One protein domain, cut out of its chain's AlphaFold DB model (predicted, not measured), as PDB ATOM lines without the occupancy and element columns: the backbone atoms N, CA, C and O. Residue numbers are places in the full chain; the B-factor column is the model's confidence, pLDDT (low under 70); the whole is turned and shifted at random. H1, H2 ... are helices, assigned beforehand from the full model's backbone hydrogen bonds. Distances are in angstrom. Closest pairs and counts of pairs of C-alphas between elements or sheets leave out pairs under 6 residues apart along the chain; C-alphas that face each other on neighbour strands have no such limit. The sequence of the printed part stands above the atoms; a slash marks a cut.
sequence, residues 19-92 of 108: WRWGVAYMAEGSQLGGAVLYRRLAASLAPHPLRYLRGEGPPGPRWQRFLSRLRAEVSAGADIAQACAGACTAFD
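What this domain is: This is residues 19 to 92 of the 108 residues of an uncharacterized protein of Massilia sp. GV097 (UniProt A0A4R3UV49). A long helix, H1, is the spine of this model; H3 runs back beside it the opposite way, and H4 crosses H1 near its first residues. At the other end of H1 the chain makes a loop, in which residues 43 to 49 stick out, and folds back through the short helix H2, which packs on H1. The printed part has 74 residues with four named helices, in the order H1, H2, H3, H4, and no named strand: the class is all helix. The whole is loose, with a radius of gyration of the C-alphas of 14.6 A, and its outline is flat, spanning 46 by 27 by 14 A.

How they stand to each other: Begin at Trp 19 with the hub, H1, residues 19 to 41, which touches the three other helices. Near residue 35 you will find a kink of 28 degrees in it. Go on to H2, residues 51 to 54, which touches residues 31 to 38 of H1 alone; the closest C-alphas are those of Gly 34 and Leu 53, 4.1 A apart. Next look at H3, residues 59 to 73: it touches H1, and their closest C-alphas are those of Leu 32 and Pro 59, 5.8 A apart. H1 and H3 run opposite ways at a shallow tilt of 11 degrees. Last comes H4, residues 77 to 92, which touches residues 19 to 26 of H1 alone; the C-alphas of Gly 22 and Ala 83 are the closest, 3.9 A apart. H1 and H4 run the same way at a steep tilt of 47 degrees. H3 and H4 are near each other, with 5 pairs of C-alphas within 10 A, while H2 is apart from both H3 and H4. In H3 and H4 every O i to N i+4 pair is within hydrogen-bond range; in H1 16 of 19 are, and H2 is too short for such a pair.

Where its parts are: Find C-alpha 19 at (535.446, 465.344, 561.336); from there H1 runs 32.9 A to C-alpha 41 at (517.210, 458.751, 587.931). H2 measures 5.1 A from C-alpha 51 to C-alpha 54. H3 runs 21.3 A from C-alpha 59 to C-alpha 73, and H4 22.5 A from C-alpha 77 to C-alpha 92 at (526.084, 455.110, 564.726).

The domain as a whole: The two C-alphas farthest apart are those of Pro 47 and Ala 76, at 46.7 A. Residues 43 to 49 stand free, within the short link of 9 residues from H1 to H2. The links from H2 to H3 and from H3 to H4 are tight. The printed part has no cut, its mean pLDDT is 94.3, and no printed residue is under 70.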
ATOM      1  N   TRP A  19     536.104 466.598 560.958       95.12
ATOM      2  CA  TRP A  19     535.446 465.344 561.336       95.12
ATOM      3  C   TRP A  19     535.579 465.035 562.837       95.12
ATOM      4  O   TRP A  19     534.593 464.708 563.501       95.12
ATOM      5  N   ARG A  20     536.770 465.226 563.423       95.00
ATOM      6  CA  ARG A  20     536.984 465.041 564.872       95.00
ATOM      7  C   ARG A  20     536.187 466.028 565.721       95.00
ATOM      8  O   ARG A  20     535.729 465.658 566.800       95.00
ATOM      9  N   TRP A  21     536.017 467.261 565.248       97.00
ATOM     10  CA  TRP A  21     535.135 468.236 565.887       97.00
ATOM     11  C   TRP A  21     533.688 467.738 565.950       97.00
ATOM     12  O   TRP A  21     533.024 467.921 566.969       97.00
ATOM     13  N   GLY A  22     533.241 467.031 564.912       97.56
ATOM     14  CA  GLY A  22     531.982 466.292 564.885       97.56
ATOM     15  C   GLY A  22     531.843 465.234 565.973       97.56
ATOM     16  O   GLY A  22     530.878 465.232 566.739       97.56
ATOM     17  N   VAL A  23     532.839 464.353 566.087       97.12
ATOM     18  CA  VAL A  23     532.876 463.331 567.149       97.12
ATOM     19  C   VAL A  23     532.842 463.982 568.533       97.12
ATOM     20  O   VAL A  23     532.079 463.564 569.406       97.12
ATOM     21  N   ALA A  24     533.633 465.040 568.729       96.69
ATOM     22  CA  ALA A  24     533.658 465.789 569.978       96.69
ATOM     23  C   ALA A  24     532.311 466.469 570.273       96.69
ATOM     24  O   ALA A  24     531.887 466.484 571.425       96.69
ATOM     25  N   TYR A  25     531.610 466.976 569.253       97.62
ATOM     26  CA  TYR A  25     530.280 467.572 569.403       97.62
ATOM     27  C   TYR A  25     529.275 466.568 569.965       97.62
ATOM     28  O   TYR A  25     528.558 466.897 570.910       97.62
ATOM     29  N   MET A  26     529.256 465.340 569.437       96.75
ATOM     30  CA  MET A  26     528.386 464.275 569.945       96.75
ATOM     31  C   MET A  26     528.697 463.975 571.419       96.75
ATOM     32  O   MET A  26     527.795 463.988 572.259       96.75
ATOM     33  N   ALA A  27     529.978 463.773 571.745       93.56
ATOM     34  CA  ALA A  27     530.407 463.410 573.095       93.56
ATOM     35  C   ALA A  27     530.209 464.531 574.132       93.56
ATOM     36  O   ALA A  27     529.888 464.252 575.283       93.56
ATOM     37  N   GLU A  28     530.392 465.799 573.761       94.38
ATOM     38  CA  GLU A  28     530.136 466.935 574.657       94.38
ATOM     39  C   GLU A  28     528.631 467.219 574.785       94.38
ATOM     40  O   GLU A  28     528.145 467.532 575.874       94.38
ATOM     41  N   GLY A  29     527.872 467.068 573.694       94.00
ATOM     42  CA  GLY A  29     526.425 467.271 573.675       94.00
ATOM     43  C   GLY A  29     525.666 466.234 574.504       94.00
ATOM     44  O   GLY A  29     524.713 466.582 575.207       94.00
ATOM     45  N   SER A  30     526.120 464.978 574.506       94.00
ATOM     46  CA  SER A  30     525.507 463.901 575.296       94.00
ATOM     47  C   SER A  30     525.489 464.201 576.805       94.00
ATOM     48  O   SER A  30     524.576 463.761 577.506       94.00
ATOM     49  N   GLN A  31     526.426 465.018 577.305       93.50
ATOM     50  CA  GLN A  31     526.511 465.399 578.719       93.50
ATOM     51  C   GLN A  31     525.348 466.293 579.167       93.50
ATOM     52  O   GLN A  31     524.954 466.259 580.335       93.50
ATOM     53  N   LEU A  32     524.752 467.062 578.249       94.19
ATOM     54  CA  LEU A  32     523.543 467.841 578.537       94.19
ATOM     55  C   LEU A  32     522.359 466.911 578.831       94.19
ATOM     56  O   LEU A  32     521.665 467.086 579.833       94.19
ATOM     57  N   GLY A  33     522.168 465.891 577.987       92.81
ATOM     58  CA  GLY A  33     521.167 464.843 578.203       92.81
ATOM     59  C   GLY A  33     521.465 464.018 579.456       92.81
ATOM     60  O   GLY A  33     520.564 463.762 580.255       92.81
ATOM     61  N   GLY A  34     522.740 463.695 579.691       94.19
ATOM     62  CA  GLY A  34     523.213 463.029 580.905       94.19
ATOM     63  C   GLY A  34     522.774 463.750 582.180       94.19
ATOM     64  O   GLY A  34     522.216 463.116 583.075       94.19
ATOM     65  N   ALA A  35     522.899 465.078 582.226       94.31
ATOM     66  CA  ALA A  35     522.459 465.873 583.373       94.31
ATOM     67  C   ALA A  35     520.935 465.816 583.595       94.31
ATOM     68  O   ALA A  35     520.470 465.788 584.739       94.31
ATOM     69  N   VAL A  36     520.139 465.765 582.518       94.69
ATOM     70  CA  VAL A  36     518.680 465.562 582.610       94.69
ATOM     71  C   VAL A  36     518.368 464.183 583.188       94.69
ATOM     72  O   VAL A  36     517.558 464.078 584.112       94.69
ATOM     73  N   LEU A  37     519.030 463.138 582.687       95.62
ATOM     74  CA  LEU A  37     518.863 461.772 583.180       95.62
ATOM     75  C   LEU A  37     519.288 461.642 584.644       95.62
ATOM     76  O   LEU A  37     518.559 461.049 585.433       95.62
ATOM     77  N   TYR A  38     520.404 462.259 585.040       95.62
ATOM     78  CA  TYR A  38     520.860 462.270 586.429       95.62
ATOM     79  C   TYR A  38     519.793 462.846 587.362       95.62
ATOM     80  O   TYR A  38     519.436 462.219 588.357       95.62
ATOM     81  N   ARG A  39     519.222 464.007 587.017       94.50
ATOM     82  CA  ARG A  39     518.164 464.642 587.821       94.50
ATOM     83  C   ARG A  39     516.931 463.757 587.997       94.50
ATOM     84  O   ARG A  39     516.263 463.870 589.019       94.50
ATOM     85  N   ARG A  40     516.616 462.917 587.009       96.00
ATOM     86  CA  ARG A  40     515.444 462.031 587.038       96.00
ATOM     87  C   ARG A  40     515.717 460.704 587.746       96.00
ATOM     88  O   ARG A  40     514.831 460.198 588.420       96.00
ATOM     89  N   LEU A  41     516.914 460.145 587.581       96.25
ATOM     90  CA  LEU A  41     517.210 458.751 587.931       96.25
ATOM     91  C   LEU A  41     518.143 458.592 589.138       96.25
ATOM     92  O   LEU A  41     518.318 457.479 589.622       96.25
ATOM     93  N   ALA A  42     518.752 459.668 589.650       96.06
ATOM     94  CA  ALA A  42     519.744 459.553 590.723       96.06
ATOM     95  C   ALA A  42     519.203 458.884 591.994       96.06
ATOM     96  O   ALA A  42     519.929 458.126 592.630       96.06
ATOM     97  N   ALA A  43     517.943 459.142 592.352       96.12
ATOM     98  CA  ALA A  43     517.327 458.537 593.530       96.12
ATOM     99  C   ALA A  43     517.016 457.047 593.320       96.12
ATOM    100  O   ALA A  43     517.326 456.234 594.184       96.12
ATOM    101  N   SER A  44     516.441 456.679 592.170       97.06
ATOM    102  CA  SER A  44     516.046 455.293 591.888       97.06
ATOM    103  C   SER A  44     517.237 454.367 591.654       97.06
ATOM    104  O   SER A  44     517.141 453.173 591.913       97.06
ATOM    105  N   LEU A  45     518.360 454.911 591.185       96.31
ATOM    106  CA  LEU A  45     519.589 454.161 590.935       96.31
ATOM    107  C   LEU A  45     520.598 454.274 592.087       96.31
ATOM    108  O   LEU A  45     521.764 453.916 591.917       96.31
ATOM    109  N   ALA A  46     520.202 454.777 593.257       93.44
ATOM    110  CA  ALA A  46     521.080 454.788 594.422       93.44
ATOM    111  C   ALA A  46     521.408 453.345 594.876       93.44
ATOM    112  O   ALA A  46     520.529 452.486 594.847       93.44
ATOM    113  N   PRO A  47     522.651 453.053 595.320       93.62
ATOM    114  CA  PRO A  47     523.769 453.975 595.536       93.62
ATOM    115  C   PRO A  47     524.760 454.053 594.353       93.62
ATOM    116  O   PRO A  47     525.924 454.414 594.552       93.62
ATOM    117  N   HIS A  48     524.363 453.697 593.125       95.88
ATOM    118  CA  HIS A  48     525.291 453.666 591.993       95.88
ATOM    119  C   HIS A  48     525.871 455.063 591.695       95.88
ATOM    120  O   HIS A  48     525.157 456.064 591.707       95.88
ATOM    121  N   PRO A  49     527.176 455.173 591.385       88.19
ATOM    122  CA  PRO A  49     527.862 456.465 591.382       88.19
ATOM    123  C   PRO A  49     527.544 457.380 590.181       88.19
ATOM    124  O   PRO A  49     528.059 458.495 590.163       88.19
ATOM    125  N   LEU A  50     526.745 456.933 589.193       94.38
ATOM    126  CA  LEU A  50     526.240 457.658 588.001       94.38
ATOM    127  C   LEU A  50     527.166 458.758 587.425       94.38
ATOM    128  O   LEU A  50     526.700 459.812 586.991       94.38
ATOM    129  N   ARG A  51     528.489 458.532 587.427       92.81
ATOM    130  CA  ARG A  51     529.500 459.592 587.223       92.81
ATOM    131  C   ARG A  51     529.372 460.276 585.869       92.81
ATOM    132  O   ARG A  51     529.479 461.493 585.795       92.81
ATOM    133  N   TYR A  52     529.105 459.493 584.826       90.88
ATOM    134  CA  TYR A  52     528.896 460.011 583.480       90.88
ATOM    135  C   TYR A  52     527.685 460.952 583.414       90.88
ATOM    136  O   TYR A  52     527.816 462.075 582.950       90.88
ATOM    137  N   LEU A  53     526.539 460.542 583.975       93.62
ATOM    138  CA  LEU A  53     525.315 461.355 583.983       93.62
ATOM    139  C   LEU A  53     525.458 462.618 584.844       93.62
ATOM    140  O   LEU A  53     524.904 463.662 584.513       93.62
ATOM    141  N   ARG A  54     526.199 462.530 585.955       91.50
ATOM    142  CA  ARG A  54     526.475 463.684 586.821       91.50
ATOM    143  C   ARG A  54     527.351 464.726 586.120       91.50
ATOM    144  O   ARG A  54     527.137 465.919 586.319       91.50
ATOM    145  N   GLY A  55     528.333 464.273 585.340       87.69
ATOM    146  CA  GLY A  55     529.346 465.131 584.734       87.69
ATOM    147  C   GLY A  55     530.234 465.845 585.762       87.69
ATOM    148  O   GLY A  55     530.192 465.579 586.966       87.69
ATOM    149  N   GLU A  56     531.051 466.776 585.271       84.00
ATOM    150  CA  GLU A  56     531.928 467.628 586.081       84.00
ATOM    151  C   GLU A  56     531.402 469.068 586.077       84.00
ATOM    152  O   GLU A  56     531.809 469.906 585.270       84.00
ATOM    153  N   GLY A  57     530.458 469.343 586.979       83.50
ATOM    154  CA  GLY A  57     529.852 470.664 587.150       83.50
ATOM    155  C   GLY A  57     528.690 470.962 586.189       83.50
ATOM    156  O   GLY A  57     528.232 470.083 585.459       83.50
ATOM    157  N   PRO A  58     528.162 472.202 586.207       84.06
ATOM    158  CA  PRO A  58     527.022 472.584 585.379       84.06
ATOM    159  C   PRO A  58     527.337 472.428 583.878       84.06
ATOM    160  O   PRO A  58     528.333 472.984 583.406       84.06
ATOM    161  N   PRO A  59     526.489 471.742 583.087       88.31
ATOM    162  CA  PRO A  59     526.824 471.418 581.700       88.31
ATOM    163  C   PRO A  59     526.726 472.630 580.754       88.31
ATOM    164  O   PRO A  59     527.428 472.684 579.746       88.31
ATOM    165  N   GLY A  60     525.917 473.641 581.091       89.69
ATOM    166  CA  GLY A  60     525.683 474.828 580.255       89.69
ATOM    167  C   GLY A  60     526.953 475.624 579.909       89.69
ATOM    168  O   GLY A  60     527.261 475.770 578.728       89.69
ATOM    169  N   PRO A  61     527.733 476.114 580.892       93.00
ATOM    170  CA  PRO A  61     528.964 476.863 580.618       93.00
ATOM    171  C   PRO A  61     530.011 476.066 579.828       93.00
ATOM    172  O   PRO A  61     530.668 476.613 578.940       93.00
ATOM    173  N   ARG A  62     530.150 474.764 580.119       91.31
ATOM    174  CA  ARG A  62     531.050 473.868 579.378       91.31
ATOM    175  C   ARG A  62     530.626 473.763 577.914       91.31
ATOM    176  O   ARG A  62     531.468 473.935 577.034       91.31
ATOM    177  N   TRP A  63     529.333 473.566 577.670       94.75
ATOM    178  CA  TRP A  63     528.763 473.492 576.329       94.75
ATOM    179  C   TRP A  63     528.966 474.779 575.527       94.75
ATOM    180  O   TRP A  63     529.437 474.731 574.393       94.75
ATOM    181  N   GLN A  64     528.696 475.943 576.123       96.44
ATOM    182  CA  GLN A  64     528.886 477.226 575.436       96.44
ATOM    183  C   GLN A  64     530.352 477.465 575.055       96.44
ATOM    184  O   GLN A  64     530.645 477.897 573.938       96.44
ATOM    185  N   ARG A  65     531.292 477.120 575.947       95.56
ATOM    186  CA  ARG A  65     532.730 477.199 575.650       95.56
ATOM    187  C   ARG A  65     533.131 476.258 574.514       95.56
ATOM    188  O   ARG A  65     533.932 476.647 573.667       95.56
ATOM    189  N   PHE A  66     532.592 475.041 574.493       96.31
ATOM    190  CA  PHE A  66     532.826 474.097 573.404       96.31
ATOM    191  C   PHE A  66     532.300 474.646 572.070       96.31
ATOM    192  O   PHE A  66     533.065 474.730 571.111       96.31
ATOM    193  N   LEU A  67     531.045 475.110 572.027       97.06
ATOM    194  CA  LEU A  67     530.440 475.671 570.814       97.06
ATOM    195  C   LEU A  67     531.200 476.884 570.274       97.06
ATOM    196  O   LEU A  67     531.326 477.035 569.062       97.06
ATOM    197  N   SER A  68     531.716 477.743 571.156       97.44
ATOM    198  CA  SER A  68     532.539 478.883 570.747       97.44
ATOM    199  C   SER A  68     533.803 478.441 570.004       97.44
ATOM    200  O   SER A  68     534.115 479.016 568.967       97.44
ATOM    201  N   ARG A  69     534.492 477.399 570.488       97.00
ATOM    202  CA  ARG A  69     535.691 476.857 569.826       97.00
ATOM    203  C   ARG A  69     535.348 476.131 568.532       97.00
ATOM    204  O   ARG A  69     535.985 476.380 567.520       97.00
ATOM    205  N   LEU A  70     534.300 475.309 568.547       96.38
ATOM    206  CA  LEU A  70     533.831 474.603 567.357       96.38
ATOM    207  C   LEU A  70     533.555 475.574 566.202       96.38
ATOM    208  O   LEU A  70     534.019 475.345 565.094       96.38
ATOM    209  N   ARG A  71     532.845 476.678 566.466       95.94
ATOM    210  CA  ARG A  71     532.525 477.689 565.442       95.94
ATOM    211  C   ARG A  71     533.753 478.426 564.904       95.94
ATOM    212  O   ARG A  71     533.711 478.899 563.777       95.94
ATOM    213  N   ALA A  72     534.810 478.556 565.707       94.50
ATOM    214  CA  ALA A  72     536.058 479.171 565.264       94.50
ATOM    215  C   ALA A  72     536.856 478.240 564.335       94.50
ATOM    216  O   ALA A  72     537.495 478.706 563.400       94.50
ATOM    217  N   GLU A  73     536.790 476.932 564.584       92.94
ATOM    218  CA  GLU A  73     537.615 475.918 563.916       92.94
ATOM    219  C   GLU A  73     536.905 475.236 562.736       92.94
ATOM    220  O   GLU A  73     537.553 474.682 561.855       92.94
ATOM    221  N   VAL A  74     535.571 475.266 562.710       95.31
ATOM    222  CA  VAL A  74     534.729 474.655 561.674       95.31
ATOM    223  C   VAL A  74     533.784 475.724 561.139       95.31
ATOM    224  O   VAL A  74     532.728 475.987 561.716       95.31
ATOM    225  N   SER A  75     534.184 476.367 560.044       92.19
ATOM    226  CA  SER A  75     533.442 477.494 559.457       92.19
ATOM    227  C   SER A  75     533.184 477.344 557.957       92.19
ATOM    228  O   SER A  75     532.152 477.807 557.471       92.19
ATOM    229  N   ALA A  76     534.067 476.664 557.221       93.38
ATOM    230  CA  ALA A  76     533.850 476.383 555.809       93.38
ATOM    231  C   ALA A  76     532.801 475.275 555.618       93.38
ATOM    232  O   ALA A  76     532.719 474.330 556.400       93.38
ATOM    233  N   GLY A  77     532.024 475.348 554.533       94.38
ATOM    234  CA  GLY A  77     530.969 474.364 554.254       94.38
ATOM    235  C   GLY A  77     531.479 472.920 554.167       94.38
ATOM    236  O   GLY A  77     530.827 472.010 554.673       94.38
ATOM    237  N   ALA A  78     532.667 472.710 553.589       91.62
ATOM    238  CA  ALA A  78     533.300 471.391 553.522       91.62
ATOM    239  C   ALA A  78     533.666 470.851 554.917       91.62
ATOM    240  O   ALA A  78     533.418 469.681 555.209       91.62
ATOM    241  N   ASP A  79     534.174 471.712 555.800       92.69
ATOM    242  CA  ASP A  79     534.503 471.351 557.179       92.69
ATOM    243  C   ASP A  79     533.237 471.030 557.978       92.69
ATOM    244  O   ASP A  79     533.198 470.047 558.715       92.69
ATOM    245  N   ILE A  80     532.163 471.806 557.792       96.31
ATOM    246  CA  ILE A  80     530.863 471.526 558.416       96.31
ATOM    247  C   ILE A  80     530.354 470.149 557.980       96.31
ATOM    248  O   ILE A  80     529.953 469.357 558.830       96.31
ATOM    249  N   ALA A  81     530.419 469.828 556.685       95.94
ATOM    250  CA  ALA A  81     530.013 468.517 556.182       95.94
ATOM    251  C   ALA A  81     530.846 467.383 556.805       95.94
ATOM    252  O   ALA A  81     530.288 466.369 557.232       95.94
ATOM    253  N   GLN A  82     532.165 467.567 556.932       95.31
ATOM    254  CA  GLN A  82     533.027 466.602 557.615       95.31
ATOM    255  C   GLN A  82     532.683 466.463 559.102       95.31
ATOM    256  O   GLN A  82     532.612 465.339 559.602       95.31
ATOM    257  N   ALA A  83     532.431 467.566 559.807       96.88
ATOM    258  CA  ALA A  83     532.013 467.549 561.206       96.88
ATOM    259  C   ALA A  83     530.664 466.840 561.388       96.88
ATOM    260  O   ALA A  83     530.523 466.004 562.278       96.88
ATOM    261  N   CYS A  84     529.689 467.083 560.517       97.75
ATOM    262  CA  CYS A  84     528.431 466.339 560.529       97.75
ATOM    263  C   CYS A  84     528.671 464.836 560.331       97.75
ATOM    264  O   CYS A  84     528.181 464.037 561.127       97.75
ATOM    265  N   ALA A  85     529.489 464.448 559.346       96.69
ATOM    266  CA  ALA A  85     529.833 463.044 559.120       96.69
ATOM    267  C   ALA A  85     530.498 462.400 560.351       96.69
ATOM    268  O   ALA A  85     530.194 461.254 560.690       96.69
ATOM    269  N   GLY A  86     531.361 463.134 561.059       96.25
ATOM    270  CA  GLY A  86     531.976 462.670 562.303       96.25
ATOM    271  C   GLY A  86     530.991 462.501 563.450       96.25
ATOM    272  O   GLY A  86     531.039 461.488 564.149       96.25
ATOM    273  N   ALA A  87     530.059 463.439 563.612       97.69
ATOM    274  CA  ALA A  87     529.004 463.333 564.616       97.69
ATOM    275  C   ALA A  87     528.091 462.120 564.356       97.69
ATOM    276  O   ALA A  87     527.845 461.343 565.280       97.69
ATOM    277  N   CYS A  88     527.654 461.924 563.105       97.31
ATOM    278  CA  CYS A  88     526.860 460.762 562.695       97.31
ATOM    279  C   CYS A  88     527.615 459.454 562.948       97.31
ATOM    280  O   CYS A  88     527.108 458.594 563.654       97.31
ATOM    281  N   THR A  89     528.870 459.355 562.494       96.44
ATOM    282  CA  THR A  89     529.686 458.142 562.689       96.44
ATOM    283  C   THR A  89     529.833 457.788 564.170       96.44
ATOM    284  O   THR A  89     529.749 456.620 564.547       96.44
ATOM    285  N   ALA A  90     530.048 458.787 565.032       95.44
ATOM    286  CA  ALA A  90     530.150 458.565 566.471       95.44
ATOM    287  C   ALA A  90     528.833 458.041 567.064       95.44
ATOM    288  O   ALA A  90     528.853 457.158 567.924       95.44
ATOM    289  N   PHE A  91     527.697 458.581 566.618       95.19
ATOM    290  CA  PHE A  91     526.380 458.146 567.071       95.19
ATOM    291  C   PHE A  91     526.036 456.738 566.575       95.19
ATOM    292  O   PHE A  91     525.650 455.891 567.378       95.19
ATOM    293  N   ASP A  92     526.282 456.444 565.301       94.19
ATOM    294  CA  ASP A  92     526.084 455.110 564.726       94.19
ATOM    295  C   ASP A  92     526.929 454.062 565.461       94.19
ATOM    296  O   ASP A  92     526.446 452.982 565.809       94.19
TER     297      ASP A  92